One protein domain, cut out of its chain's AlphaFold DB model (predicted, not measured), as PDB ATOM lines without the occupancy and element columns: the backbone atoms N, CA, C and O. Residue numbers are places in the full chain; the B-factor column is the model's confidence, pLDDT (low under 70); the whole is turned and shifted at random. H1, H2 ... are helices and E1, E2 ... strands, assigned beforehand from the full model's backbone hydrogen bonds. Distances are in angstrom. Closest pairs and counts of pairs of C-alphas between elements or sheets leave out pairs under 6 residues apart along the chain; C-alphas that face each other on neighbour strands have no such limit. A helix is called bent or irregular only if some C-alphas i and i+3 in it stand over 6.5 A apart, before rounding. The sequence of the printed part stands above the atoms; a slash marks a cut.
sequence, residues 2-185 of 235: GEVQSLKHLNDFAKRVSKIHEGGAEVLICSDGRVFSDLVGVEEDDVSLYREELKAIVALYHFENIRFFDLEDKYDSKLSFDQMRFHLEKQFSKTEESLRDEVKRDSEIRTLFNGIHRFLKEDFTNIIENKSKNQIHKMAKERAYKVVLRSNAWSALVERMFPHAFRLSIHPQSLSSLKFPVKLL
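What this domain is: This is residues 2 to 185 of the 235 residues of a protein of Bacteriovorax sp. DB6_IX (UniProt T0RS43). One long helix, H8, runs through one part of the domain with H2, H5, H6 and H7 packed around it, H7 crossing its first half; the other part is a small two-stranded sheet, E1 and E2, with H1 packed on both strands and H3 on E2. After H8 a long stretch with no named element, residues 162 to 185, ends near the first printed residue, the C-alphas of Gly 2 and Leu 185 being 8.2 A apart. The 184 printed residues hold eight named helices and two named strands in the order H1 E1 H2 H3 E2 H4 H5 H6 H7 H8; the class is mostly helix and the sheet, E1 beside E2, is parallel. The whole is compact, with a radius of gyration of the C-alphas of 17.8 A and spans of 54 by 37 by 35 A.

Where its parts are: Find C-alpha 2 at (19.770, -49.081, -45.838); from there H1 runs 24.6 A to residue 18. E1 is residues 27 to 30, H2 33 to 40, and H3 44 to 60, 24.4 A long. E2, residues 66 to 69, begins at C-alpha 66, (7.566, -38.962, -46.668). Then come H4, residues 71 to 74, H5, 81 to 92, H6, 96 to 105, and H7, 107 to 127, 30.1 A long. H8, residues 133 to 161, runs 40.6 A and ends at C-alpha 161, (-0.862, -35.667, -31.922).

How they stand to each other: Look first at H1: its closest C-alphas to E2 are those of Asn 11 and Ile 66, 6.2 A apart. With residues 3 to 7 alone H1 only just touches H3, with 3 pairs of C-alphas within 8 A, the closest those of Val 4 and Ile 57 at 6.5 A. E1 and E2 are parallel at 26 degrees, with N 29 and O 67 within hydrogen-bond range at 2.8 A. E1, H2, H3 and E2 form a strand-helix-strand unit, two parallel neighbour strands with helices between them in the chain, and its crossover is right-handed. H2 and H3 are a helical hairpin, closest at the C-alphas of Gly 33 and Val 47, 5.9 A. H2 is irregular, C-alphas 35 and 38 being 8.2 A apart. H4 only just touches H5, with 3 pairs of C-alphas within 8 A, the closest those of Leu 71 and Met 84 at 7.3 A. H8 is the hub: it touches H2 at a shallow tilt of 17 degrees, opposite ways, Leu 39 to Arg 143 being the closest C-alphas at 6.3 A. It touches H5 at Phe 92 and Ala 153, closest C-alphas 4.5 A apart, H6 at Glu 96 and Tyr 145, 6.9 A, and H7 at His 117 and Ala 144, 5.1 A, there at a steep tilt of 58 degrees. H6 and H7 touch only at the corner, closest at the C-alphas of Val 103 and Arg 110, 4.5 A. In H1, H3, H5 and H6 every O i to N i+4 pair is within hydrogen-bond range; in H2 it is 2 of 4, in H7 16 of 17 and in H8 24 of 25, and H4 is too short for such a pair.

The domain as a whole: The two C-alphas farthest apart are those of Glu 22 and Asn 130, at 58.0 A. The printed part has no cut, and no link between its named elements is long. In residues 162 to 185, residues 168 to 169 pair with 180 to 181, parallel. The mean pLDDT of the printed part is 93.7, and no printed residue is under 70.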
ATOM      1  N   GLY A   2      20.897 -48.412 -46.513       96.62
ATOM      2  CA  GLY A   2      19.770 -49.081 -45.838       96.62
ATOM      3  C   GLY A   2      18.567 -48.159 -45.635       96.62
ATOM      4  O   GLY A   2      17.432 -48.530 -45.940       96.62
ATOM      5  N   GLU A   3      18.825 -46.931 -45.199       97.56
ATOM      6  CA  GLU A   3      17.847 -45.858 -45.047       97.56
ATOM      7  C   GLU A   3      17.216 -45.496 -46.391       97.56
ATOM      8  O   GLU A   3      15.996 -45.455 -46.488       97.56
ATOM      9  N   VAL A   4      18.026 -45.334 -47.446       98.12
ATOM     10  CA  VAL A   4      17.556 -45.029 -48.812       98.12
ATOM     11  C   VAL A   4      16.518 -46.049 -49.275       98.12
ATOM     12  O   VAL A   4      15.420 -45.681 -49.688       98.12
ATOM     13  N   GLN A   5      16.835 -47.342 -49.167       97.81
ATOM     14  CA  GLN A   5      15.929 -48.410 -49.598       97.81
ATOM     15  C   GLN A   5      14.685 -48.507 -48.702       97.81
ATOM     16  O   GLN A   5      13.589 -48.758 -49.200       97.81
ATOM     17  N   SER A   6      14.824 -48.250 -47.400       97.56
ATOM     18  CA  SER A   6      13.698 -48.244 -46.456       97.56
ATOM     19  C   SER A   6      12.733 -47.080 -46.717       97.56
ATOM     20  O   SER A   6      11.519 -47.279 -46.769       97.56
ATOM     21  N   LEU A   7      13.261 -45.874 -46.943       98.38
ATOM     22  CA  LEU A   7      12.486 -44.684 -47.305       98.38
ATOM     23  C   LEU A   7      11.785 -44.877 -48.649       98.38
ATOM     24  O   LEU A   7      10.585 -44.625 -48.757       98.38
ATOM     25  N   LYS A   8      12.499 -45.417 -49.645       98.06
ATOM     26  CA  LYS A   8      11.915 -45.795 -50.935       98.06
ATOM     27  C   LYS A   8      10.758 -46.775 -50.754       98.06
ATOM     28  O   LYS A   8       9.700 -46.581 -51.343       98.06
ATOM     29  N   HIS A   9      10.933 -47.808 -49.928       97.56
ATOM     30  CA  HIS A   9       9.898 -48.807 -49.673       97.56
ATOM     31  C   HIS A   9       8.617 -48.185 -49.093       97.56
ATOM     32  O   HIS A   9       7.520 -48.475 -49.580       97.56
ATOM     33  N   LEU A  10       8.751 -47.305 -48.095       98.00
ATOM     34  CA  LEU A  10       7.628 -46.588 -47.479       98.00
ATOM     35  C   LEU A  10       6.953 -45.617 -48.457       98.00
ATOM     36  O   LEU A  10       5.725 -45.575 -48.541       98.00
ATOM     37  N   ASN A  11       7.742 -44.885 -49.242       98.44
ATOM     38  CA  ASN A  11       7.234 -43.982 -50.269       98.44
ATOM     39  C   ASN A  11       6.452 -44.750 -51.346       98.44
ATOM     40  O   ASN A  11       5.329 -44.390 -51.686       98.44
ATOM     41  N   ASP A  12       7.006 -45.858 -51.840       97.69
ATOM     42  CA  ASP A  12       6.350 -46.705 -52.835       97.69
ATOM     43  C   ASP A  12       5.077 -47.353 -52.280       97.69
ATOM     44  O   ASP A  12       4.116 -47.555 -53.022       97.69
ATOM     45  N   PHE A  13       5.048 -47.686 -50.985       96.81
ATOM     46  CA  PHE A  13       3.830 -48.128 -50.308       96.81
ATOM     47  C   PHE A  13       2.744 -47.052 -50.364       96.81
ATOM     48  O   PHE A  13       1.652 -47.340 -50.854       96.81
ATOM     49  N   ALA A  14       3.051 -45.818 -49.962       97.38
ATOM     50  CA  ALA A  14       2.097 -44.716 -50.037       97.38
ATOM     51  C   ALA A  14       1.627 -44.456 -51.480       97.38
ATOM     52  O   ALA A  14       0.426 -44.368 -51.727       97.38
ATOM     53  N   LYS A  15       2.541 -44.477 -52.463       97.25
ATOM     54  CA  LYS A  15       2.196 -44.372 -53.893       97.25
ATOM     55  C   LYS A  15       1.247 -45.478 -54.356       97.25
ATOM     56  O   LYS A  15       0.379 -45.220 -55.184       97.25
ATOM     57  N   ARG A  16       1.386 -46.713 -53.853       97.25
ATOM     58  CA  ARG A  16       0.443 -47.806 -54.159       97.25
ATOM     59  C   ARG A  16      -0.933 -47.563 -53.546       97.25
ATOM     60  O   ARG A  16      -1.918 -47.839 -54.221       97.25
ATOM     61  N   VAL A  17      -1.010 -47.026 -52.328       96.44
ATOM     62  CA  VAL A  17      -2.294 -46.658 -51.707       96.44
ATOM     63  C   VAL A  17      -2.993 -45.568 -52.521       96.44
ATOM     64  O   VAL A  17      -4.172 -45.711 -52.830       96.44
ATOM     65  N   SER A  18      -2.263 -44.552 -52.991       95.12
ATOM     66  CA  SER A  18      -2.827 -43.488 -53.837       95.12
ATOM     67  C   SER A  18      -3.400 -43.971 -55.172       95.12
ATOM     68  O   SER A  18      -4.206 -43.274 -55.775       95.12
ATOM     69  N   LYS A  19      -3.023 -45.164 -55.648       96.06
ATOM     70  CA  LYS A  19      -3.619 -45.762 -56.857       96.06
ATOM     71  C   LYS A  19      -5.004 -46.361 -56.614       96.06
ATOM     72  O   LYS A  19      -5.720 -46.599 -57.580       96.06
ATOM     73  N   ILE A  20      -5.352 -46.655 -55.362       97.25
ATOM     74  CA  ILE A  20      -6.605 -47.330 -54.990       97.25
ATOM     75  C   ILE A  20      -7.510 -46.477 -54.094       97.25
ATOM     76  O   ILE A  20      -8.655 -46.854 -53.864       97.25
ATOM     77  N   HIS A  21      -7.016 -45.348 -53.582       96.00
ATOM     78  CA  HIS A  21      -7.759 -44.437 -52.722       96.00
ATOM     79  C   HIS A  21      -7.471 -42.982 -53.112       96.00
ATOM     80  O   HIS A  21      -6.320 -42.549 -53.084       96.00
ATOM     81  N   GLU A  22      -8.521 -42.223 -53.443       93.44
ATOM     82  CA  GLU A  22      -8.424 -40.855 -53.981       93.44
ATOM     83  C   GLU A  22      -7.716 -39.881 -53.029       93.44
ATOM     84  O   GLU A  22      -6.924 -39.052 -53.465       93.44
ATOM     85  N   GLY A  23      -7.917 -40.038 -51.716       93.56
ATOM     86  CA  GLY A  23      -7.238 -39.222 -50.702       93.56
ATOM     87  C   GLY A  23      -5.729 -39.471 -50.584       93.56
ATOM     88  O   GLY A  23      -5.062 -38.788 -49.811       93.56
ATOM     89  N   GLY A  24      -5.180 -40.444 -51.317       95.62
ATOM     90  CA  GLY A  24      -3.763 -40.777 -51.272       95.62
ATOM     91  C   GLY A  24      -3.316 -41.404 -49.950       95.62
ATOM     92  O   GLY A  24      -4.123 -41.909 -49.167       95.62
ATOM     93  N   ALA A  25      -2.005 -41.377 -49.719       96.50
ATOM     94  CA  ALA A  25      -1.389 -41.685 -48.435       96.50
ATOM     95  C   ALA A  25      -0.085 -40.900 -48.242       96.50
ATOM     96  O   ALA A  25       0.611 -40.555 -49.201       96.50
ATOM     97  N   GLU A  26       0.269 -40.681 -46.982       97.00
ATOM     98  CA  GLU A  26       1.540 -40.106 -46.555       97.00
ATOM     99  C   GLU A  26       2.075 -40.923 -45.374       97.00
ATOM    100  O   GLU A  26       1.302 -41.443 -44.565       97.00
ATOM    101  N   VAL A  27       3.396 -41.064 -45.285       98.12
ATOM    102  CA  VAL A  27       4.065 -41.704 -44.152       98.12
ATOM    103  C   VAL A  27       4.786 -40.634 -43.345       98.12
ATOM    104  O   VAL A  27       5.784 -40.067 -43.790       98.12
ATOM    105  N   LEU A  28       4.291 -40.397 -42.132       98.44
ATOM    106  CA  LEU A  28       4.931 -39.531 -41.151       98.44
ATOM    107  C   LEU A  28       5.876 -40.346 -40.262       98.44
ATOM    108  O   LEU A  28       5.443 -41.115 -39.397       98.44
ATOM    109  N   ILE A  29       7.179 -40.171 -40.459       98.19
ATOM    110  CA  ILE A  29       8.219 -40.791 -39.643       98.19
ATOM    111  C   ILE A  29       8.334 -40.008 -38.336       98.19
ATOM    112  O   ILE A  29       8.886 -38.913 -38.293       98.19
ATOM    113  N   CYS A  30       7.793 -40.586 -37.264       97.94
ATOM    114  CA  CYS A  30       7.888 -40.038 -35.912       97.94
ATOM    115  C   CYS A  30       9.223 -40.460 -35.279       97.94
ATOM    116  O   CYS A  30       9.281 -41.491 -34.602       97.94
ATOM    117  N   SER A  31      10.275 -39.695 -35.555       96.19
ATOM    118  CA  SER A  31      11.650 -39.965 -35.135       96.19
ATOM    119  C   SER A  31      11.791 -39.865 -33.617       96.19
ATOM    120  O   SER A  31      11.360 -38.907 -32.978       96.19
ATOM    121  N   ASP A  32      12.390 -40.896 -33.033       95.44
ATOM    122  CA  ASP A  32      12.627 -41.025 -31.601       95.44
ATOM    123  C   ASP A  32      14.109 -40.841 -31.228       95.44
ATOM    124  O   ASP A  32      14.485 -41.013 -30.069       95.44
ATOM    125  N   GLY A  33      14.952 -40.405 -32.172       95.44
ATOM    126  CA  GLY A  33      16.378 -40.166 -31.926       95.44
ATOM    127  C   GLY A  33      16.600 -39.185 -30.773       95.44
ATOM    128  O   GLY A  33      17.273 -39.510 -29.794       95.44
ATOM    129  N   ARG A  34      15.926 -38.026 -30.815       96.44
ATOM    130  CA  ARG A  34      15.993 -37.021 -29.739       96.44
ATOM    131  C   ARG A  34      15.391 -37.507 -28.427       96.44
ATOM    132  O   ARG A  34      15.789 -37.086 -27.338       96.44
ATOM    133  N   VAL A  35      14.406 -38.394 -28.537       97.38
ATOM    134  CA  VAL A  35      13.763 -39.003 -27.382       97.38
ATOM    135  C   VAL A  35      14.787 -39.839 -26.627       97.38
ATOM    136  O   VAL A  35      14.773 -39.784 -25.409       97.38
ATOM    137  N   PHE A  36      15.691 -40.565 -27.285       95.75
ATOM    138  CA  PHE A  36      16.550 -41.550 -26.618       95.75
ATOM    139  C   PHE A  36      18.039 -41.215 -26.534       95.75
ATOM    140  O   PHE A  36      18.741 -41.963 -25.854       95.75
ATOM    141  N   SER A  37      18.519 -40.154 -27.181       94.38
ATOM    142  CA  SER A  37      19.949 -39.827 -27.333       94.38
ATOM    143  C   SER A  37      20.788 -40.011 -26.059       94.38
ATOM    144  O   SER A  37      21.738 -40.796 -26.051       94.38
ATOM    145  N   ASP A  38      20.364 -39.425 -24.937       93.94
ATOM    146  CA  ASP A  38      21.001 -39.546 -23.612       93.94
ATOM    147  C   ASP A  38      21.037 -40.986 -23.059       93.94
ATOM    148  O   ASP A  38      21.970 -41.388 -22.355       93.94
ATOM    149  N   LEU A  39      20.021 -41.795 -23.366       93.31
ATOM    150  CA  LEU A  39      19.916 -43.180 -22.902       93.31
ATOM    151  C   LEU A  39      20.718 -44.147 -23.765       93.31
ATOM    152  O   LEU A  39      21.228 -45.137 -23.233       93.31
ATOM    153  N   VAL A  40      20.848 -43.881 -25.062       89.88
ATOM    154  CA  VAL A  40      21.601 -44.743 -25.986       89.88
ATOM    155  C   VAL A  40      23.053 -44.301 -26.168       89.88
ATOM    156  O   VAL A  40      23.859 -45.094 -26.636       89.88
ATOM    157  N   GLY A  41      23.419 -43.109 -25.685       89.06
ATOM    158  CA  GLY A  41      24.782 -42.584 -25.791       89.06
ATOM    159  C   GLY A  41      25.104 -42.083 -27.195       89.06
ATOM    160  O   GLY A  41      26.201 -42.326 -27.682       89.06
ATOM    161  N   VAL A  42      24.128 -41.444 -27.841       91.94
ATOM    162  CA  VAL A  42      24.297 -40.767 -29.129       91.94
ATOM    163  C   VAL A  42      24.281 -39.270 -28.858       91.94
ATOM    164  O   VAL A  42      23.388 -38.791 -28.158       91.94
ATOM    165  N   GLU A  43      25.262 -38.544 -29.387       95.12
ATOM    166  CA  GLU A  43      25.369 -37.104 -29.179       95.12
ATOM    167  C   GLU A  43      24.222 -36.356 -29.868       95.12
ATOM    168  O   GLU A  43      23.690 -36.767 -30.902       95.12
ATOM    169  N   GLU A  44      23.822 -35.225 -29.292       95.00
ATOM    170  CA  GLU A  44      22.678 -34.459 -29.793       95.00
ATOM    171  C   GLU A  44      22.919 -33.894 -31.203       95.00
ATOM    172  O   GLU A  44      21.975 -33.771 -31.994       95.00
ATOM    173  N   ASP A  45      24.171 -33.581 -31.533       96.69
ATOM    174  CA  ASP A  45      24.568 -33.118 -32.864       96.69
ATOM    175  C   ASP A  45      24.481 -34.249 -33.894       96.69
ATOM    176  O   ASP A  45      23.980 -34.020 -34.994       96.69
ATOM    177  N   ASP A  46      24.835 -35.483 -33.518       97.00
ATOM    178  CA  ASP A  46      24.712 -36.656 -34.392       97.00
ATOM    179  C   ASP A  46      23.247 -36.975 -34.707       97.00
ATOM    180  O   ASP A  46      22.914 -37.306 -35.845       97.00
ATOM    181  N   VAL A  47      22.339 -36.820 -33.734       96.94
ATOM    182  CA  VAL A  47      20.889 -36.952 -33.978       96.94
ATOM    183  C   VAL A  47      20.409 -35.910 -34.986       96.94
ATOM    184  O   VAL A  47      19.639 -36.234 -35.893       96.94
ATOM    185  N   SER A  48      20.864 -34.666 -34.834       96.44
ATOM    186  CA  SER A  48      20.508 -33.572 -35.742       96.44
ATOM    187  C   SER A  48      21.037 -33.840 -37.150       96.44
ATOM    188  O   SER A  48      20.287 -33.746 -38.117       96.44
ATOM    189  N   LEU A  49      22.304 -34.243 -37.262       97.88
ATOM    190  CA  LEU A  49      22.935 -34.579 -38.532       97.88
ATOM    191  C   LEU A  49      22.215 -35.744 -39.215       97.88
ATOM    192  O   LEU A  49      21.857 -35.638 -40.382       97.88
ATOM    193  N   TYR A  50      21.920 -36.820 -38.482       97.62
ATOM    194  CA  TYR A  50      21.185 -37.964 -39.020       97.62
ATOM    195  C   TYR A  50      19.804 -37.550 -39.552       97.62
ATOM    196  O   TYR A  50      19.411 -37.966 -40.642       97.62
ATOM    197  N   ARG A  51      19.079 -36.682 -38.829       96.44
ATOM    198  CA  ARG A  51      17.789 -36.124 -39.276       96.44
ATOM    199  C   ARG A  51      17.927 -35.354 -40.590       96.44
ATOM    200  O   ARG A  51      17.118 -35.555 -41.499       96.44
ATOM    201  N   GLU A  52      18.918 -34.477 -40.697       97.69
ATOM    202  CA  GLU A  52      19.126 -33.673 -41.902       97.69
ATOM    203  C   GLU A  52      19.556 -34.531 -43.099       97.69
ATOM    204  O   GLU A  52      19.028 -34.349 -44.196       97.69
ATOM    205  N   GLU A  53      20.389 -35.551 -42.891       97.62
ATOM    206  CA  GLU A  53      20.758 -36.508 -43.942       97.62
ATOM    207  C   GLU A  53      19.557 -37.339 -44.426       97.62
ATOM    208  O   GLU A  53      19.391 -37.561 -45.628       97.62
ATOM    209  N   LEU A  54      18.642 -37.748 -43.536       98.12
ATOM    210  CA  LEU A  54      17.396 -38.410 -43.953       98.12
ATOM    211  C   LEU A  54      16.529 -37.501 -44.836       98.12
ATOM    212  O   LEU A  54      15.962 -37.964 -45.832       98.12
ATOM    213  N   LYS A  55      16.430 -36.211 -44.499       98.06
ATOM    214  CA  LYS A  55      15.721 -35.221 -45.326       98.06
ATOM    215  C   LYS A  55      16.428 -35.007 -46.664       98.06
ATOM    216  O   LYS A  55      15.752 -34.930 -47.691       98.06
ATOM    217  N   ALA A  56      17.760 -34.975 -46.673       97.81
ATOM    218  CA  ALA A  56      18.557 -34.872 -47.891       97.81
ATOM    219  C   ALA A  56      18.326 -36.075 -48.820       97.81
ATOM    220  O   ALA A  56      18.107 -35.881 -50.013       97.81
ATOM    221  N   ILE A  57      18.257 -37.300 -48.283       98.19
ATOM    222  CA  ILE A  57      17.894 -38.504 -49.051       98.19
ATOM    223  C   ILE A  57      16.489 -38.363 -49.653       98.19
ATOM    224  O   ILE A  57      16.294 -38.623 -50.840       98.19
ATOM    225  N   VAL A  58      15.503 -37.937 -48.857       98.38
ATOM    226  CA  VAL A  58      14.125 -37.728 -49.333       98.38
ATOM    227  C   VAL A  58      14.076 -36.716 -50.482       98.38
ATOM    228  O   VAL A  58      13.377 -36.955 -51.469       98.38
ATOM    229  N   ALA A  59      14.839 -35.625 -50.388       97.81
ATOM    230  CA  ALA A  59      14.935 -34.614 -51.436       97.81
ATOM    231  C   ALA A  59      15.649 -35.143 -52.692       97.81
ATOM    232  O   ALA A  59      15.120 -35.001 -53.793       97.81
ATOM    233  N   LEU A  60      16.805 -35.794 -52.524       96.94
ATOM    234  CA  LEU A  60      17.639 -36.324 -53.607       96.94
ATOM    235  C   LEU A  60      16.895 -37.343 -54.478       96.94
ATOM    236  O   LEU A  60      17.039 -37.340 -55.697       96.94
ATOM    237  N   TYR A  61      16.097 -38.212 -53.856       97.50
ATOM    238  CA  TYR A  61      15.357 -39.268 -54.551       97.50
ATOM    239  C   TYR A  61      13.887 -38.921 -54.826       97.50
ATOM    240  O   TYR A  61      13.137 -39.778 -55.300       97.50
ATOM    241  N   HIS A  62      13.467 -37.682 -54.547       97.69
ATOM    242  CA  HIS A  62      12.098 -37.198 -54.753       97.69
ATOM    243  C   HIS A  62      11.028 -38.101 -54.102       97.69
ATOM    244  O   HIS A  62      10.042 -38.508 -54.727       97.69
ATOM    245  N   PHE A  63      11.217 -38.441 -52.824       98.31
ATOM    246  CA  PHE A  63      10.232 -39.199 -52.046       98.31
ATOM    247  C   PHE A  63       9.113 -38.279 -51.534       98.31
ATOM    248  O   PHE A  63       9.140 -37.776 -50.415       98.31
ATOM    249  N   GLU A  64       8.111 -38.053 -52.379       96.88
ATOM    250  CA  GLU A  64       7.026 -37.081 -52.168       96.88
ATOM    251  C   GLU A  64       6.098 -37.402 -50.985       96.88
ATOM    252  O   GLU A  64       5.488 -36.488 -50.425       96.88
ATOM    253  N   ASN A  65       5.995 -38.679 -50.598       97.88
ATOM    254  CA  ASN A  65       5.045 -39.167 -49.592       97.88
ATOM    255  C   ASN A  65       5.666 -39.369 -48.200       97.88
ATOM    256  O   ASN A  65       5.057 -40.034 -47.360       97.88
ATOM    257  N   ILE A  66       6.873 -38.848 -47.956       98.50
ATOM    258  CA  ILE A  66       7.566 -38.962 -46.668       98.50
ATOM    259  C   ILE A  66       7.586 -37.612 -45.949       98.50
ATOM    260  O   ILE A  66       7.970 -36.584 -46.516       98.50
ATOM    261  N   ARG A  67       7.221 -37.634 -44.667       98.06
ATOM    262  CA  ARG A  67       7.363 -36.516 -43.725       98.06
ATOM    263  C   ARG A  67       8.053 -36.973 -42.453       98.06
ATOM    264  O   ARG A  67       8.130 -38.167 -42.175       98.06
ATOM    265  N   PHE A  68       8.496 -36.004 -41.663       98.25
ATOM    266  CA  PHE A  68       9.145 -36.232 -40.379       98.25
ATOM    267  C   PHE A  68       8.417 -35.467 -39.279       98.25
ATOM    268  O   PHE A  68       7.899 -34.376 -39.516       98.25
ATOM    269  N   PHE A  69       8.375 -36.072 -38.099       98.00
ATOM    270  CA  PHE A  69       7.954 -35.447 -36.857       98.00
ATOM    271  C   PHE A  69       8.919 -35.870 -35.755       98.00
ATOM    272  O   PHE A  69       9.091 -37.062 -35.495       98.00
ATOM    273  N   ASP A  70       9.531 -34.897 -35.108       96.38
ATOM    274  CA  ASP A  70      10.546 -35.082 -34.083       96.38
ATOM    275  C   ASP A  70      10.082 -34.472 -32.757       96.38
ATOM    276  O   ASP A  70       9.062 -33.781 -32.671       96.38
ATOM    277  N   LEU A  71      10.831 -34.737 -31.686       96.88
ATOM    278  CA  LEU A  71      10.493 -34.229 -30.358       96.88
ATOM    279  C   LEU A  71      10.437 -32.695 -30.342       96.88
ATOM    280  O   LEU A  71       9.502 -32.115 -29.788       96.88
ATOM    281  N   GLU A  72      11.412 -32.046 -30.976       95.06
ATOM    282  CA  GLU A  72      11.496 -30.590 -31.084       95.06
ATOM    283  C   GLU A  72      10.351 -29.951 -31.884       95.06
ATOM    284  O   GLU A  72      10.079 -28.771 -31.687       95.06
ATOM    285  N   ASP A  73       9.615 -30.704 -32.707       96.19
ATOM    286  CA  ASP A  73       8.464 -30.162 -33.442       96.19
ATOM    287  C   ASP A  73       7.238 -29.979 -32.520       96.19
ATOM    288  O   ASP A  73       6.295 -29.249 -32.839       96.19
ATOM    289  N   LYS A  74       7.227 -30.642 -31.351       95.69
ATOM    290  CA  LYS A  74       6.144 -30.544 -30.359       95.69
ATOM    291  C   LYS A  74       6.332 -29.405 -29.357       95.69
ATOM    292  O   LYS A  74       5.334 -28.907 -28.810       95.69
ATOM    293  N   TYR A  75       7.576 -29.091 -29.023       95.44
ATOM    294  CA  TYR A  75       7.940 -28.242 -27.892       95.44
ATOM    295  C   TYR A  75       8.501 -26.898 -28.359       95.44
ATOM    296  O   TYR A  75       8.926 -26.749 -29.496       95.44
ATOM    297  N   ASP A  76       8.475 -25.897 -27.476       92.75
ATOM    298  CA  ASP A  76       9.059 -24.586 -27.771       92.75
ATOM    299  C   ASP A  76      10.573 -24.737 -27.994       92.75
ATOM    300  O   ASP A  76      11.265 -25.343 -27.173       92.75
ATOM    301  N   SER A  77      11.087 -24.156 -29.081       91.81
ATOM    302  CA  SER A  77      12.502 -24.209 -29.462       91.81
ATOM    303  C   SER A  77      13.444 -23.547 -28.450       91.81
ATOM    304  O   SER A  77      14.658 -23.685 -28.564       91.81
ATOM    305  N   LYS A  78      12.917 -22.804 -27.470       95.06
ATOM    306  CA  LYS A  78      13.685 -22.239 -26.348       95.06
ATOM    307  C   LYS A  78      14.022 -23.266 -25.271       95.06
ATOM    308  O   LYS A  78      14.880 -22.989 -24.435       95.06
ATOM    309  N   LEU A  79      13.323 -24.400 -25.233       96.19
ATOM    310  CA  LEU A  79      13.611 -25.466 -24.279       96.19
ATOM    311  C   LEU A  79      14.860 -26.233 -24.708       96.19
ATOM    312  O   LEU A  79      15.069 -26.489 -25.890       96.19
ATOM    313  N   SER A  80      15.669 -26.656 -23.739       96.75
ATOM    314  CA  SER A  80      16.724 -27.632 -24.008       96.75
ATOM    315  C   SER A  80      16.126 -29.012 -24.294       96.75
ATOM    316  O   SER A  80      15.012 -29.329 -23.864       96.75
ATOM    317  N   PHE A  81      16.883 -29.883 -24.962       96.69
ATOM    318  CA  PHE A  81      16.437 -31.253 -25.229       96.69
ATOM    319  C   PHE A  81      16.144 -32.044 -23.943       96.69
ATOM    320  O   PHE A  81      15.159 -32.781 -23.886       96.69
ATOM    321  N   ASP A  82      16.906 -31.811 -22.871       96.94
ATOM    322  CA  ASP A  82      16.617 -32.378 -21.548       96.94
ATOM    323  C   ASP A  82      15.277 -31.900 -20.986       96.94
ATOM    324  O   ASP A  82      14.513 -32.694 -20.436       96.94
ATOM    325  N   GLN A  83      14.952 -30.615 -21.151       97.62
ATOM    326  CA  GLN A  83      13.661 -30.075 -20.729       97.62
ATOM    327  C   GLN A  83      12.517 -30.671 -21.555       97.62
ATOM    328  O   GLN A  83      11.491 -31.046 -20.988       97.62
ATOM    329  N   MET A  84      12.688 -30.825 -22.871       97.88
ATOM    330  CA  MET A  84      11.694 -31.478 -23.732       97.88
ATOM    331  C   MET A  84      11.442 -32.930 -23.304       97.88
ATOM    332  O   MET A  84      10.287 -33.335 -23.150       97.88
ATOM    333  N   ARG A  85      12.506 -33.704 -23.040       97.44
ATOM    334  CA  ARG A  85      12.412 -35.076 -22.513       97.44
ATOM    335  C   ARG A  85      11.727 -35.111 -21.149       97.44
ATOM    336  O   ARG A  85      10.837 -35.931 -20.939       97.44
ATOM    337  N   PHE A  86      12.068 -34.185 -20.255       96.44
ATOM    338  CA  PHE A  86      11.414 -34.060 -18.954       96.44
ATOM    339  C   PHE A  86       9.908 -33.800 -19.090       96.44
ATOM    340  O   PHE A  86       9.107 -34.444 -18.413       96.44
ATOM    341  N   HIS A  87       9.498 -32.892 -19.980       96.94
ATOM    342  CA  HIS A  87       8.081 -32.617 -20.229       96.94
ATOM    343  C   HIS A  87       7.349 -33.825 -20.826       96.94
ATOM    344  O   HIS A  87       6.247 -34.141 -20.373       96.94
ATOM    345  N   LEU A  88       7.978 -34.529 -21.773       97.44
ATOM    346  CA  LEU A  88       7.450 -35.766 -22.350       97.44
ATOM    347  C   LEU A  88       7.194 -36.816 -21.265       97.44
ATOM    348  O   LEU A  88       6.089 -37.348 -21.163       97.44
ATOM    349  N   GLU A  89       8.201 -37.097 -20.441       95.75
ATOM    350  CA  GLU A  89       8.102 -38.094 -19.376       95.75
ATOM    351  C   GLU A  89       7.060 -37.690 -18.333       95.75
ATOM    352  O   GLU A  89       6.194 -38.490 -17.987       95.75
ATOM    353  N   LYS A  90       7.073 -36.432 -17.883       95.31
ATOM    354  CA  LYS A  90       6.119 -35.933 -16.886       95.31
ATOM    355  C   LYS A  90       4.668 -36.058 -17.349       95.31
ATOM    356  O   LYS A  90       3.789 -36.291 -16.523       95.31
ATOM    357  N   GLN A  91       4.404 -35.850 -18.637       94.69
ATOM    358  CA  GLN A  91       3.044 -35.832 -19.166       94.69
ATOM    359  C   GLN A  91       2.529 -37.223 -19.557       94.69
ATOM    360  O   GLN A  91       1.330 -37.471 -19.438       94.69
ATOM    361  N   PHE A  92       3.402 -38.109 -20.040       94.00
ATOM    362  CA  PHE A  92       2.978 -39.353 -20.691       94.00
ATOM    363  C   PHE A  92       3.604 -40.625 -20.113       94.00
ATOM    364  O   PHE A  92       3.191 -41.723 -20.490       94.00
ATOM    365  N   SER A  93       4.590 -40.524 -19.219       91.38
ATOM    366  CA  SER A  93       5.208 -41.697 -18.603       91.38
ATOM    367  C   SER A  93       4.511 -42.093 -17.305       91.38
ATOM    368  O   SER A  93       4.053 -41.263 -16.522       91.38
ATOM    369  N   LYS A  94       4.514 -43.398 -17.034       92.00
ATOM    370  CA  LYS A  94       4.261 -43.943 -15.695       92.00
ATOM    371  C   LYS A  94       5.519 -43.886 -14.828       92.00
ATOM    372  O   LYS A  94       6.607 -43.562 -15.309       92.00
ATOM    373  N   THR A  95       5.371 -44.242 -13.555       93.12
ATOM    374  CA  THR A  95       6.505 -44.372 -12.635       93.12
ATOM    375  C   THR A  95       7.343 -45.607 -12.958       93.12
ATOM    376  O   THR A  95       6.843 -46.629 -13.438       93.12
ATOM    377  N   GLU A  96       8.638 -45.531 -12.658       92.81
ATOM    378  CA  GLU A  96       9.551 -46.657 -12.853       92.81
ATOM    379  C   GLU A  96       9.192 -47.861 -11.972       92.81
ATOM    380  O   GLU A  96       9.280 -49.000 -12.424       92.81
ATOM    381  N   GLU A  97       8.729 -47.623 -10.743       94.31
ATOM    382  CA  GLU A  97       8.241 -48.670  -9.838       94.31
ATOM    383  C   GLU A  97       7.078 -49.455 -10.457       94.31
ATOM    384  O   GLU A  97       7.129 -50.685 -10.530       94.31
ATOM    385  N   SER A  98       6.092 -48.746 -11.016       93.81
ATOM    386  CA  SER A  98       4.963 -49.367 -11.712       93.81
ATOM    387  C   SER A  98       5.435 -50.228 -12.888       93.81
ATOM    388  O   SER A  98       5.038 -51.390 -13.013       93.81
ATOM    389  N   LEU A  99       6.371 -49.717 -13.701       93.75
ATOM    390  CA  LEU A  99       6.953 -50.498 -14.793       93.75
ATOM    391  C   LEU A  99       7.694 -51.745 -14.288       93.75
ATOM    392  O   LEU A  99       7.555 -52.816 -14.878       93.75
ATOM    393  N   ARG A 100       8.476 -51.641 -13.209       94.56
ATOM    394  CA  ARG A 100       9.192 -52.788 -12.624       94.56
ATOM    395  C   ARG A 100       8.229 -53.885 -12.194       94.56
ATOM    396  O   ARG A 100       8.529 -55.063 -12.389       94.56
ATOM    397  N   ASP A 101       7.082 -53.519 -11.642       94.62
ATOM    398  CA  ASP A 101       6.072 -54.488 -11.237       94.62
ATOM    399  C   ASP A 101       5.300 -55.075 -12.412       94.62
ATOM    400  O   ASP A 101       4.955 -56.255 -12.376       94.62
ATOM    401  N   GLU A 102       5.054 -54.306 -13.468       92.94
ATOM    402  CA  GLU A 102       4.502 -54.846 -14.711       92.94
ATOM    403  C   GLU A 102       5.461 -55.826 -15.384       92.94
ATOM    404  O   GLU A 102       5.040 -56.917 -15.743       92.94
ATOM    405  N   VAL A 103       6.761 -55.523 -15.471       93.12
ATOM    406  CA  VAL A 103       7.763 -56.450 -16.031       93.12
ATOM    407  C   VAL A 103       7.741 -57.806 -15.303       93.12
ATOM    408  O   VAL A 103       7.975 -58.847 -15.920       93.12
ATOM    409  N   LYS A 104       7.408 -57.839 -14.003       93.38
ATOM    410  CA  LYS A 104       7.255 -59.084 -13.221       93.38
ATOM    411  C   LYS A 104       5.928 -59.814 -13.448       93.38
ATOM    412  O   LYS A 104       5.868 -61.011 -13.169       93.38
ATOM    413  N   ARG A 105       4.879 -59.136 -13.914       93.44
ATOM    414  CA  ARG A 105       3.507 -59.675 -13.988       93.44
ATOM    415  C   ARG A 105       3.029 -59.927 -15.415       93.44
ATOM    416  O   ARG A 105       2.332 -60.904 -15.646       93.44
ATOM    417  N   ASP A 106       3.450 -59.095 -16.356       89.69
ATOM    418  CA  ASP A 106       3.040 -59.115 -17.755       89.69
ATOM    419  C   ASP A 106       4.163 -59.690 -18.634       89.69
ATOM    420  O   ASP A 106       5.306 -59.219 -18.633       89.69
ATOM    421  N   SER A 107       3.851 -60.759 -19.366       86.44
ATOM    422  CA  SER A 107       4.802 -61.453 -20.236       86.44
ATOM    423  C   SER A 107       5.182 -60.658 -21.486       86.44
ATOM    424  O   SER A 107       6.314 -60.786 -21.960       86.44
ATOM    425  N   GLU A 108       4.276 -59.841 -22.023       82.56
ATOM    426  CA  GLU A 108       4.531 -59.018 -23.209       82.56
ATOM    427  C   GLU A 108       5.467 -57.864 -22.850       82.56
ATOM    428  O   GLU A 108       6.515 -57.692 -23.481       82.56
ATOM    429  N   ILE A 109       5.172 -57.156 -21.755       86.38
ATOM    430  CA  ILE A 109       6.028 -56.076 -21.242       86.38
ATOM    431  C   ILE A 109       7.414 -56.607 -20.865       86.38
ATOM    432  O   ILE A 109       8.432 -55.980 -21.170       86.38
ATOM    433  N   ARG A 110       7.494 -57.804 -20.268       91.12
ATOM    434  CA  ARG A 110       8.780 -58.461 -19.982       91.12
ATOM    435  C   ARG A 110       9.563 -58.794 -21.243       91.12
ATOM    436  O   ARG A 110      10.783 -58.645 -21.258       91.12
ATOM    437  N   THR A 111       8.884 -59.252 -22.290       86.38
ATOM    438  CA  THR A 111       9.518 -59.574 -23.573       86.38
ATOM    439  C   THR A 111      10.101 -58.319 -24.217       86.38
ATOM    440  O   THR A 111      11.266 -58.333 -24.619       86.38
ATOM    441  N   LEU A 112       9.341 -57.219 -24.224       85.38
ATOM    442  CA  LEU A 112       9.812 -55.914 -24.691       85.38
ATOM    443  C   LEU A 112      11.035 -55.438 -23.892       85.38
ATOM    444  O   LEU A 112      12.071 -55.122 -24.479       85.38
ATOM    445  N   PHE A 113      10.946 -55.453 -22.558       91.88
ATOM    446  CA  PHE A 113      12.041 -55.056 -21.672       91.88
ATOM    447  C   PHE A 113      13.311 -55.879 -21.920       91.88
ATOM    448  O   PHE A 113      14.395 -55.319 -22.069       91.88
ATOM    449  N   ASN A 114      13.189 -57.206 -22.007       90.38
ATOM    450  CA  ASN A 114      14.323 -58.098 -22.249       90.38
ATOM    451  C   ASN A 114      14.959 -57.869 -23.626       90.38
ATOM    452  O   ASN A 114      16.178 -57.985 -23.759       90.38
ATOM    453  N   GLY A 115      14.148 -57.551 -24.641       87.38
ATOM    454  CA  GLY A 115      14.632 -57.153 -25.959       87.38
ATOM    455  C   GLY A 115      15.500 -55.901 -25.868       87.38
ATOM    456  O   GLY A 115      16.672 -55.944 -26.229       87.38
ATOM    457  N   ILE A 116      14.958 -54.823 -25.296       89.19
ATOM    458  CA  ILE A 116      15.670 -53.547 -25.115       89.19
ATOM    459  C   ILE A 116      16.935 -53.723 -24.271       89.19
ATOM    460  O   ILE A 116      17.994 -53.219 -24.632       89.19
ATOM    461  N   HIS A 117      16.867 -54.479 -23.173       91.81
ATOM    462  CA  HIS A 117      18.031 -54.748 -22.326       91.81
ATOM    463  C   HIS A 117      19.142 -55.472 -23.090       91.81
ATOM    464  O   HIS A 117      20.314 -55.133 -22.927       91.81
ATOM    465  N   ARG A 118      18.790 -56.437 -23.950       87.62
ATOM    466  CA  ARG A 118      19.758 -57.121 -24.813       87.62
ATOM    467  C   ARG A 118      20.414 -56.149 -25.791       87.62
ATOM    468  O   ARG A 118      21.637 -56.159 -25.872       87.62
ATOM    469  N   PHE A 119      19.627 -55.305 -26.460       85.38
ATOM    470  CA  PHE A 119      20.146 -54.314 -27.407       85.38
ATOM    471  C   PHE A 119      21.099 -53.322 -26.734       85.38
ATOM    472  O   PHE A 119      22.257 -53.234 -27.126       85.38
ATOM    473  N   LEU A 120      20.681 -52.686 -25.634       90.12
ATOM    474  CA  LEU A 120      21.533 -51.742 -24.899       90.12
ATOM    475  C   LEU A 120      22.821 -52.388 -24.385       90.12
ATOM    476  O   LEU A 120      23.868 -51.752 -24.323       90.12
ATOM    477  N   LYS A 121      22.761 -53.662 -23.989       90.31
ATOM    478  CA  LYS A 121      23.952 -54.400 -23.569       90.31
ATOM    479  C   LYS A 121      24.926 -54.601 -24.734       90.31
ATOM    480  O   LYS A 121      26.131 -54.482 -24.512       90.31
ATOM    481  N   GLU A 122      24.433 -54.954 -25.920       85.38
ATOM    482  CA  GLU A 122      25.262 -55.094 -27.127       85.38
ATOM    483  C   GLU A 122      25.927 -53.755 -27.481       85.38
ATOM    484  O   GLU A 122      27.151 -53.717 -27.597       85.38
ATOM    485  N   ASP A 123      25.169 -52.657 -27.507       84.69
ATOM    486  CA  ASP A 123      25.694 -51.321 -27.827       84.69
ATOM    487  C   ASP A 123      26.722 -50.841 -26.794       84.69
ATOM    488  O   ASP A 123      27.846 -50.476 -27.137       84.69
ATOM    489  N   PHE A 124      26.406 -50.924 -25.498       88.19
ATOM    490  CA  PHE A 124      27.323 -50.468 -24.446       88.19
ATOM    491  C   PHE A 124      28.602 -51.288 -24.353       88.19
ATOM    492  O   PHE A 124      29.600 -50.771 -23.862       88.19
ATOM    493  N   THR A 125      28.593 -52.544 -24.804       86.06
ATOM    494  CA  THR A 125      29.821 -53.350 -24.866       86.06
ATOM    495  C   THR A 125      30.807 -52.793 -25.892       86.06
ATOM    496  O   THR A 125      32.010 -52.938 -25.699       86.06
ATOM    497  N   ASN A 126      30.311 -52.138 -26.944       80.25
ATOM    498  CA  ASN A 126      31.138 -51.557 -27.999       80.25
ATOM    499  C   ASN A 126      31.498 -50.088 -27.734       80.25
ATOM    500  O   ASN A 126      32.535 -49.635 -28.202       80.25
ATOM    501  N   ILE A 127      30.657 -49.353 -26.996       80.75
ATOM    502  CA  ILE A 127      30.820 -47.907 -26.764       80.75
ATOM    503  C   ILE A 127      31.560 -47.608 -25.452       80.75
ATOM    504  O   ILE A 127      32.353 -46.674 -25.377       80.75
ATOM    505  N   ILE A 128      31.281 -48.360 -24.382       82.44
ATOM    506  CA  ILE A 128      31.789 -48.031 -23.047       82.44
ATOM    507  C   ILE A 128      33.080 -48.796 -22.771       82.44
ATOM    508  O   ILE A 128      33.068 -49.964 -22.378       82.44
ATOM    509  N   GLU A 129      34.197 -48.090 -22.890       81.62
ATOM    510  CA  GLU A 129      35.503 -48.604 -22.498       81.62
ATOM    511  C   GLU A 129      35.644 -48.715 -20.967       81.62
ATOM    512  O   GLU A 129      34.939 -48.071 -20.183       81.62
ATOM    513  N   ASN A 130      36.595 -49.538 -20.517       85.19
ATOM    514  CA  ASN A 130      37.026 -49.619 -19.114       85.19
ATOM    515  C   ASN A 130      35.941 -50.034 -18.095       85.19
ATOM    516  O   ASN A 130      36.034 -49.706 -16.908       85.19
ATOM    517  N   LYS A 131      34.917 -50.790 -18.513       86.38
ATOM    518  CA  LYS A 131      33.935 -51.407 -17.603       86.38
ATOM    519  C   LYS A 131      33.886 -52.921 -17.749       86.38
ATOM    520  O   LYS A 131      33.972 -53.476 -18.839       86.38
ATOM    521  N   SER A 132      33.687 -53.609 -16.627       89.62
ATOM    522  CA  SER A 132      33.457 -55.054 -16.627       89.62
ATOM    523  C   SER A 132      32.106 -55.406 -17.259       89.62
ATOM    524  O   SER A 132      31.141 -54.638 -17.192       89.62
ATOM    525  N   LYS A 133      31.989 -56.637 -17.773       87.38
ATOM    526  CA  LYS A 133      30.727 -57.180 -18.308       87.38
ATOM    527  C   LYS A 133      29.562 -57.071 -17.313       87.38
ATOM    528  O   LYS A 133      28.433 -56.808 -17.720       87.38
ATOM    529  N   ASN A 134      29.831 -57.230 -16.014       89.62
ATOM    530  CA  ASN A 134      28.816 -57.114 -14.962       89.62
ATOM    531  C   ASN A 134      28.347 -55.667 -14.759       89.62
ATOM    532  O   ASN A 134      27.153 -55.429 -14.577       89.62
ATOM    533  N   GLN A 135      29.262 -54.695 -14.827       90.94
ATOM    534  CA  GLN A 135      28.905 -53.275 -14.756       90.94
ATOM    535  C   GLN A 135      28.066 -52.859 -15.968       90.94
ATOM    536  O   GLN A 135      27.016 -52.248 -15.780       90.94
ATOM    537  N   ILE A 136      28.466 -53.263 -17.181       90.88
ATOM    538  CA  ILE A 136      27.696 -53.016 -18.411       90.88
ATOM    539  C   ILE A 136      26.304 -53.641 -18.304       90.88
ATOM    540  O   ILE A 136      25.310 -52.973 -18.569       90.88
ATOM    541  N   HIS A 137      26.207 -54.890 -17.835       90.81
ATOM    542  CA  HIS A 137      24.921 -55.558 -17.639       90.81
ATOM    543  C   HIS A 137      24.000 -54.761 -16.707       90.81
ATOM    544  O   HIS A 137      22.831 -54.550 -17.042       90.81
ATOM    545  N   LYS A 138      24.510 -54.329 -15.545       92.19
ATOM    546  CA  LYS A 138      23.738 -53.556 -14.564       92.19
ATOM    547  C   LYS A 138      23.294 -52.214 -15.148       92.19
ATOM    548  O   LYS A 138      22.123 -51.877 -15.044       92.19
ATOM    549  N   MET A 139      24.194 -51.490 -15.811       91.06
ATOM    550  CA  MET A 139      23.881 -50.207 -16.452       91.06
ATOM    551  C   MET A 139      22.835 -50.351 -17.562       91.06
ATOM    552  O   MET A 139      21.869 -49.594 -17.588       91.06
ATOM    553  N   ALA A 140      22.987 -51.351 -18.435       93.62
ATOM    554  CA  ALA A 140      22.029 -51.652 -19.496       93.62
ATOM    555  C   ALA A 140      20.644 -51.980 -18.934       93.62
ATOM    556  O   ALA A 140      19.642 -51.555 -19.498       93.62
ATOM    557  N   LYS A 141      20.576 -52.686 -17.799       94.00
ATOM    558  CA  LYS A 141      19.306 -53.019 -17.146       94.00
ATOM    559  C   LYS A 141      18.582 -51.773 -16.638       94.00
ATOM    560  O   LYS A 141      17.392 -51.619 -16.883       94.00
ATOM    561  N   GLU A 142      19.297 -50.890 -15.945       94.25
ATOM    562  CA  GLU A 142      18.720 -49.644 -15.425       94.25
ATOM    563  C   GLU A 142      18.292 -48.707 -16.563       94.25
ATOM    564  O   GLU A 142      17.195 -48.152 -16.536       94.25
ATOM    565  N   ARG A 143      19.103 -48.592 -17.624       94.44
ATOM    566  CA  ARG A 143      18.733 -47.803 -18.809       94.44
ATOM    567  C   ARG A 143      17.560 -48.407 -19.584       94.44
ATOM    568  O   ARG A 143      16.731 -47.649 -20.076       94.44
ATOM    569  N   ALA A 144      17.423 -49.733 -19.632       94.62
ATOM    570  CA  ALA A 144      16.302 -50.385 -20.311       94.62
ATOM    571  C   ALA A 144      14.941 -49.977 -19.732       94.62
ATOM    572  O   ALA A 144      14.003 -49.761 -20.497       94.62
ATOM    573  N   TYR A 145      14.830 -49.798 -18.408       95.12
ATOM    574  CA  TYR A 145      13.590 -49.295 -17.806       95.12
ATOM    575  C   TYR A 145      13.245 -47.900 -18.322       95.12
ATOM    576  O   TYR A 145      12.117 -47.670 -18.752       95.12
ATOM    577  N   LYS A 146      14.227 -46.995 -18.357       95.44
ATOM    578  CA  LYS A 146      14.036 -45.631 -18.865       95.44
ATOM    579  C   LYS A 146      13.660 -45.612 -20.346       95.44
ATOM    580  O   LYS A 146      12.749 -44.885 -20.724       95.44
ATOM    581  N   VAL A 147      14.289 -46.457 -21.167       94.44
ATOM    582  CA  VAL A 147      13.943 -46.582 -22.592       94.44
ATOM    583  C   VAL A 147      12.504 -47.067 -22.764       94.44
ATOM    584  O   VAL A 147      11.763 -46.486 -23.550       94.44
ATOM    585  N   VAL A 148      12.057 -48.071 -22.001       92.69
ATOM    586  CA  VAL A 148      10.659 -48.539 -22.063       92.69
ATOM    587  C   VAL A 148       9.683 -47.440 -21.633       92.69
ATOM    588  O   VAL A 148       8.690 -47.204 -22.321       92.69
ATOM    589  N   LEU A 149       9.956 -46.751 -20.521       94.31
ATOM    590  CA  LEU A 149       9.131 -45.634 -20.049       94.31
ATOM    591  C   LEU A 149       8.990 -44.556 -21.124       94.31
ATOM    592  O   LEU A 149       7.877 -44.159 -21.471       94.31
ATOM    593  N   ARG A 150      10.114 -44.137 -21.701       95.25
ATOM    594  CA  ARG A 150      10.141 -43.054 -22.674       95.25
ATOM    595  C   ARG A 150       9.589 -43.471 -24.041       95.25
ATOM    596  O   ARG A 150       8.935 -42.669 -24.697       95.25
ATOM    597  N   SER A 151       9.723 -44.742 -24.425       92.81
ATOM    598  CA  SER A 151       9.058 -45.319 -25.604       92.81
ATOM    599  C   SER A 151       7.535 -45.326 -25.472       92.81
ATOM    600  O   SER A 151       6.819 -44.981 -26.420       92.81
ATOM    601  N   ASN A 152       7.023 -45.647 -24.281       91.81
ATOM    602  CA  ASN A 152       5.594 -45.557 -23.991       91.81
ATOM    603  C   ASN A 152       5.120 -44.097 -24.007       91.81
ATOM    604  O   ASN A 152       4.106 -43.799 -24.635       91.81
ATOM    605  N   ALA A 153       5.885 -43.187 -23.399       96.19
ATOM    606  CA  ALA A 153       5.583 -41.759 -23.397       96.19
ATOM    607  C   ALA A 153       5.551 -41.173 -24.819       96.19
ATOM    608  O   ALA A 153       4.604 -40.479 -25.185       96.19
ATOM    609  N   TRP A 154       6.539 -41.512 -25.653       97.00
ATOM    610  CA  TRP A 154       6.576 -41.122 -27.064       97.00
ATOM    611  C   TRP A 154       5.398 -41.697 -27.845       97.00
ATOM    612  O   TRP A 154       4.745 -40.980 -28.598       97.00
ATOM    613  N   SER A 155       5.068 -42.974 -27.625       94.06
ATOM    614  CA  SER A 155       3.906 -43.606 -28.257       94.06
ATOM    615  C   SER A 155       2.608 -42.863 -27.933       94.06
ATOM    616  O   SER A 155       1.848 -42.572 -28.852       94.06
ATOM    617  N   ALA A 156       2.391 -42.515 -26.663       95.38
ATOM    618  CA  ALA A 156       1.200 -41.797 -26.215       95.38
ATOM    619  C   ALA A 156       1.148 -40.352 -26.742       95.38
ATOM    620  O   ALA A 156       0.078 -39.869 -27.113       95.38
ATOM    621  N   LEU A 157       2.293 -39.664 -26.826       97.00
ATOM    622  CA  LEU A 157       2.362 -38.342 -27.446       97.00
ATOM    623  C   LEU A 157       1.986 -38.410 -28.931       97.00
ATOM    624  O   LEU A 157       1.159 -37.622 -29.384       97.00
ATOM    625  N   VAL A 158       2.569 -39.347 -29.681       96.69
ATOM    626  CA  VAL A 158       2.301 -39.500 -31.118       96.69
ATOM    627  C   VAL A 158       0.834 -39.849 -31.370       96.69
ATOM    628  O   VAL A 158       0.216 -39.258 -32.249       96.69
ATOM    629  N   GLU A 159       0.252 -40.746 -30.575       95.38
ATOM    630  CA  GLU A 159      -1.174 -41.085 -30.660       95.38
ATOM    631  C   GLU A 159      -2.071 -39.871 -30.381       95.38
ATOM    632  O   GLU A 159      -3.048 -39.642 -31.087       95.38
ATOM    633  N   ARG A 160      -1.702 -39.027 -29.410       96.38
ATOM    634  CA  ARG A 160      -2.434 -37.789 -29.121       96.38
ATOM    635  C   ARG A 160      -2.296 -36.733 -30.221       96.38
ATOM    636  O   ARG A 160      -3.241 -35.985 -30.452       96.38
ATOM    637  N   MET A 161      -1.127 -36.630 -30.847       96.94
ATOM    638  CA  MET A 161      -0.862 -35.667 -31.922       96.94
ATOM    639  C   MET A 161      -1.527 -36.075 -33.238       96.94
ATOM    640  O   MET A 161      -1.981 -35.214 -33.988       96.94
ATOM    641  N   PHE A 162      -1.611 -37.379 -33.501       97.06
ATOM    642  CA  PHE A 162      -2.108 -37.933 -34.757       97.06
ATOM    643  C   PHE A 162      -3.146 -39.042 -34.501       97.06
ATOM    644  O   PHE A 162      -2.932 -40.190 -34.894       97.06
ATOM    645  N   PRO A 163      -4.296 -38.720 -33.876       96.44
ATOM    646  CA  PRO A 163      -5.266 -39.719 -33.407       96.44
ATOM    647  C   PRO A 163      -5.963 -40.494 -34.532       96.44
ATOM    648  O   PRO A 163      -6.549 -41.545 -34.295       96.44
ATOM    649  N   HIS A 164      -5.913 -39.979 -35.762       95.06
ATOM    650  CA  HIS A 164      -6.513 -40.609 -36.940       95.06
ATOM    651  C   HIS A 164      -5.480 -41.293 -37.845       95.06
ATOM    652  O   HIS A 164      -5.838 -41.815 -38.899       95.06
ATOM    653  N   ALA A 165      -4.197 -41.285 -37.466       96.50
ATOM    654  CA  ALA A 165      -3.154 -41.926 -38.252       96.50
ATOM    655  C   ALA A 165      -3.159 -43.445 -38.044       96.50
ATOM    656  O   ALA A 165      -3.237 -43.943 -36.920       96.50
ATOM    657  N   PHE A 166      -2.992 -44.194 -39.135       95.06
ATOM    658  CA  PHE A 166      -2.738 -45.627 -39.049       95.06
ATOM    659  C   PHE A 166      -1.347 -45.875 -38.449       95.06
ATOM    660  O   PHE A 166      -0.328 -45.458 -39.008       95.06
ATOM    661  N   ARG A 167      -1.285 -46.530 -37.285       96.00
ATOM    662  CA  ARG A 167      -0.051 -46.600 -36.501       96.00
ATOM    663  C   ARG A 167       0.855 -47.738 -36.962       96.00
ATOM    664  O   ARG A 167       0.701 -48.870 -36.526       96.00
ATOM    665  N   LEU A 168       1.850 -47.430 -37.788       95.31
ATOM    666  CA  LEU A 168       2.909 -48.382 -38.139       95.31
ATOM    667  C   LEU A 168       3.934 -48.548 -37.001       95.31
ATOM    668  O   LEU A 168       4.173 -47.627 -36.218       95.31
ATOM    669  N   SER A 169       4.561 -49.723 -36.924       92.44
ATOM    670  CA  SER A 169       5.641 -50.038 -35.982       92.44
ATOM    671  C   SER A 169       6.706 -50.905 -36.640       92.44
ATOM    672  O   SER A 169       6.396 -51.885 -37.301       92.44
ATOM    673  N   ILE A 170       7.975 -50.591 -36.414       90.00
ATOM    674  CA  ILE A 170       9.116 -51.408 -36.865       90.00
ATOM    675  C   ILE A 170       9.381 -52.635 -35.976       90.00
ATOM    676  O   ILE A 170      10.273 -53.436 -36.256       90.00
ATOM    677  N   HIS A 171       8.627 -52.779 -34.885       84.50
ATOM    678  CA  HIS A 171       8.728 -53.904 -33.965       84.50
ATOM    679  C   HIS A 171       7.535 -54.843 -34.132       84.50
ATOM    680  O   HIS A 171       6.426 -54.357 -34.368       84.50
ATOM    681  N   PRO A 172       7.716 -56.157 -33.913       82.44
ATOM    682  CA  PRO A 172       6.596 -57.086 -33.868       82.44
ATOM    683  C   PRO A 172       5.555 -56.650 -32.836       82.44
ATOM    684  O   PRO A 172       5.889 -56.099 -31.788       82.44
ATOM    685  N   GLN A 173       4.291 -56.899 -33.160       85.00
ATOM    686  CA  GLN A 173       3.134 -56.527 -32.353       85.00
ATOM    687  C   GLN A 173       2.237 -57.751 -32.158       85.00
ATOM    688  O   GLN A 173       2.202 -58.636 -33.017       85.00
ATOM    689  N   SER A 174       1.532 -57.810 -31.030       83.88
ATOM    690  CA  SER A 174       0.465 -58.788 -30.814       83.88
ATOM    691  C   SER A 174      -0.733 -58.481 -31.722       83.88
ATOM    692  O   SER A 174      -0.891 -57.360 -32.206       83.88
ATOM    693  N   LEU A 175      -1.598 -59.475 -31.952       84.94
ATOM    694  CA  LEU A 175      -2.795 -59.312 -32.792       84.94
ATOM    695  C   LEU A 175      -3.804 -58.300 -32.224       84.94
ATOM    696  O   LEU A 175      -4.621 -57.773 -32.970       84.94
ATOM    697  N   SER A 176      -3.756 -58.043 -30.917       85.44
ATOM    698  CA  SER A 176      -4.596 -57.063 -30.221       85.44
ATOM    699  C   SER A 176      -4.008 -55.648 -30.218       85.44
ATOM    700  O   SER A 176      -4.656 -54.726 -29.725       85.44
ATOM    701  N   SER A 177      -2.789 -55.454 -30.732       85.75
ATOM    702  CA  SER A 177      -2.138 -54.145 -30.758       85.75
ATOM    703  C   SER A 177      -2.774 -53.227 -31.800       85.75
ATOM    704  O   SER A 177      -3.035 -53.628 -32.931       85.75
ATOM    705  N   LEU A 178      -2.931 -51.950 -31.448       88.12
ATOM    706  CA  LEU A 178      -3.285 -50.892 -32.402       88.12
ATOM    707  C   LEU A 178      -2.139 -50.574 -33.374       88.12
ATOM    708  O   LEU A 178      -2.342 -49.905 -34.386       88.12
ATOM    709  N   LYS A 179      -0.919 -51.024 -33.059       91.69
ATOM    710  CA  LYS A 179       0.258 -50.831 -33.901       91.69
ATOM    711  C   LYS A 179       0.331 -51.955 -34.930       91.69
ATOM    712  O   LYS A 179       0.383 -53.129 -34.576       91.69
ATOM    713  N   PHE A 180       0.425 -51.594 -36.201       93.19
ATOM    714  CA  PHE A 180       0.626 -52.535 -37.289       93.19
ATOM    715  C   PHE A 180       2.123 -52.707 -37.577       93.19
ATOM    716  O   PHE A 180       2.809 -51.725 -37.878       93.19
ATOM    717  N   PRO A 181       2.665 -53.930 -37.496       92.00
ATOM    718  CA  PRO A 181       4.084 -54.145 -37.691       92.00
ATOM    719  C   PRO A 181       4.453 -54.048 -39.185       92.00
ATOM    720  O   PRO A 181       3.851 -54.706 -40.031       92.00
ATOM    721  N   VAL A 182       5.465 -53.245 -39.518       91.75
ATOM    722  CA  VAL A 182       5.991 -53.054 -40.875       91.75
ATOM    723  C   VAL A 182       7.454 -53.473 -40.935       91.75
ATOM    724  O   VAL A 182       8.287 -53.034 -40.142       91.75
ATOM    725  N   LYS A 183       7.782 -54.338 -41.896       92.00
ATOM    726  CA  LYS A 183       9.165 -54.709 -42.202       92.00
ATOM    727  C   LYS A 183       9.686 -53.766 -43.283       92.00
ATOM    728  O   LYS A 183       9.149 -53.761 -44.384       92.00
ATOM    729  N   LEU A 184      10.713 -52.976 -42.964       94.25
ATOM    730  CA  LEU A 184      11.263 -51.978 -43.890       94.25
ATOM    731  C   LEU A 184      12.013 -52.620 -45.061       94.25
ATOM    732  O   LEU A 184      11.842 -52.206 -46.203       94.25
ATOM    733  N   LEU A 185      12.818 -53.646 -44.771       93.69
ATOM    734  CA  LEU A 185      13.571 -54.419 -45.755       93.69
ATOM    735  C   LEU A 185      13.629 -55.902 -45.357       93.69
ATOM    736  O   LEU A 185      13.563 -56.219 -44.163       93.69
TER     737      LEU A 185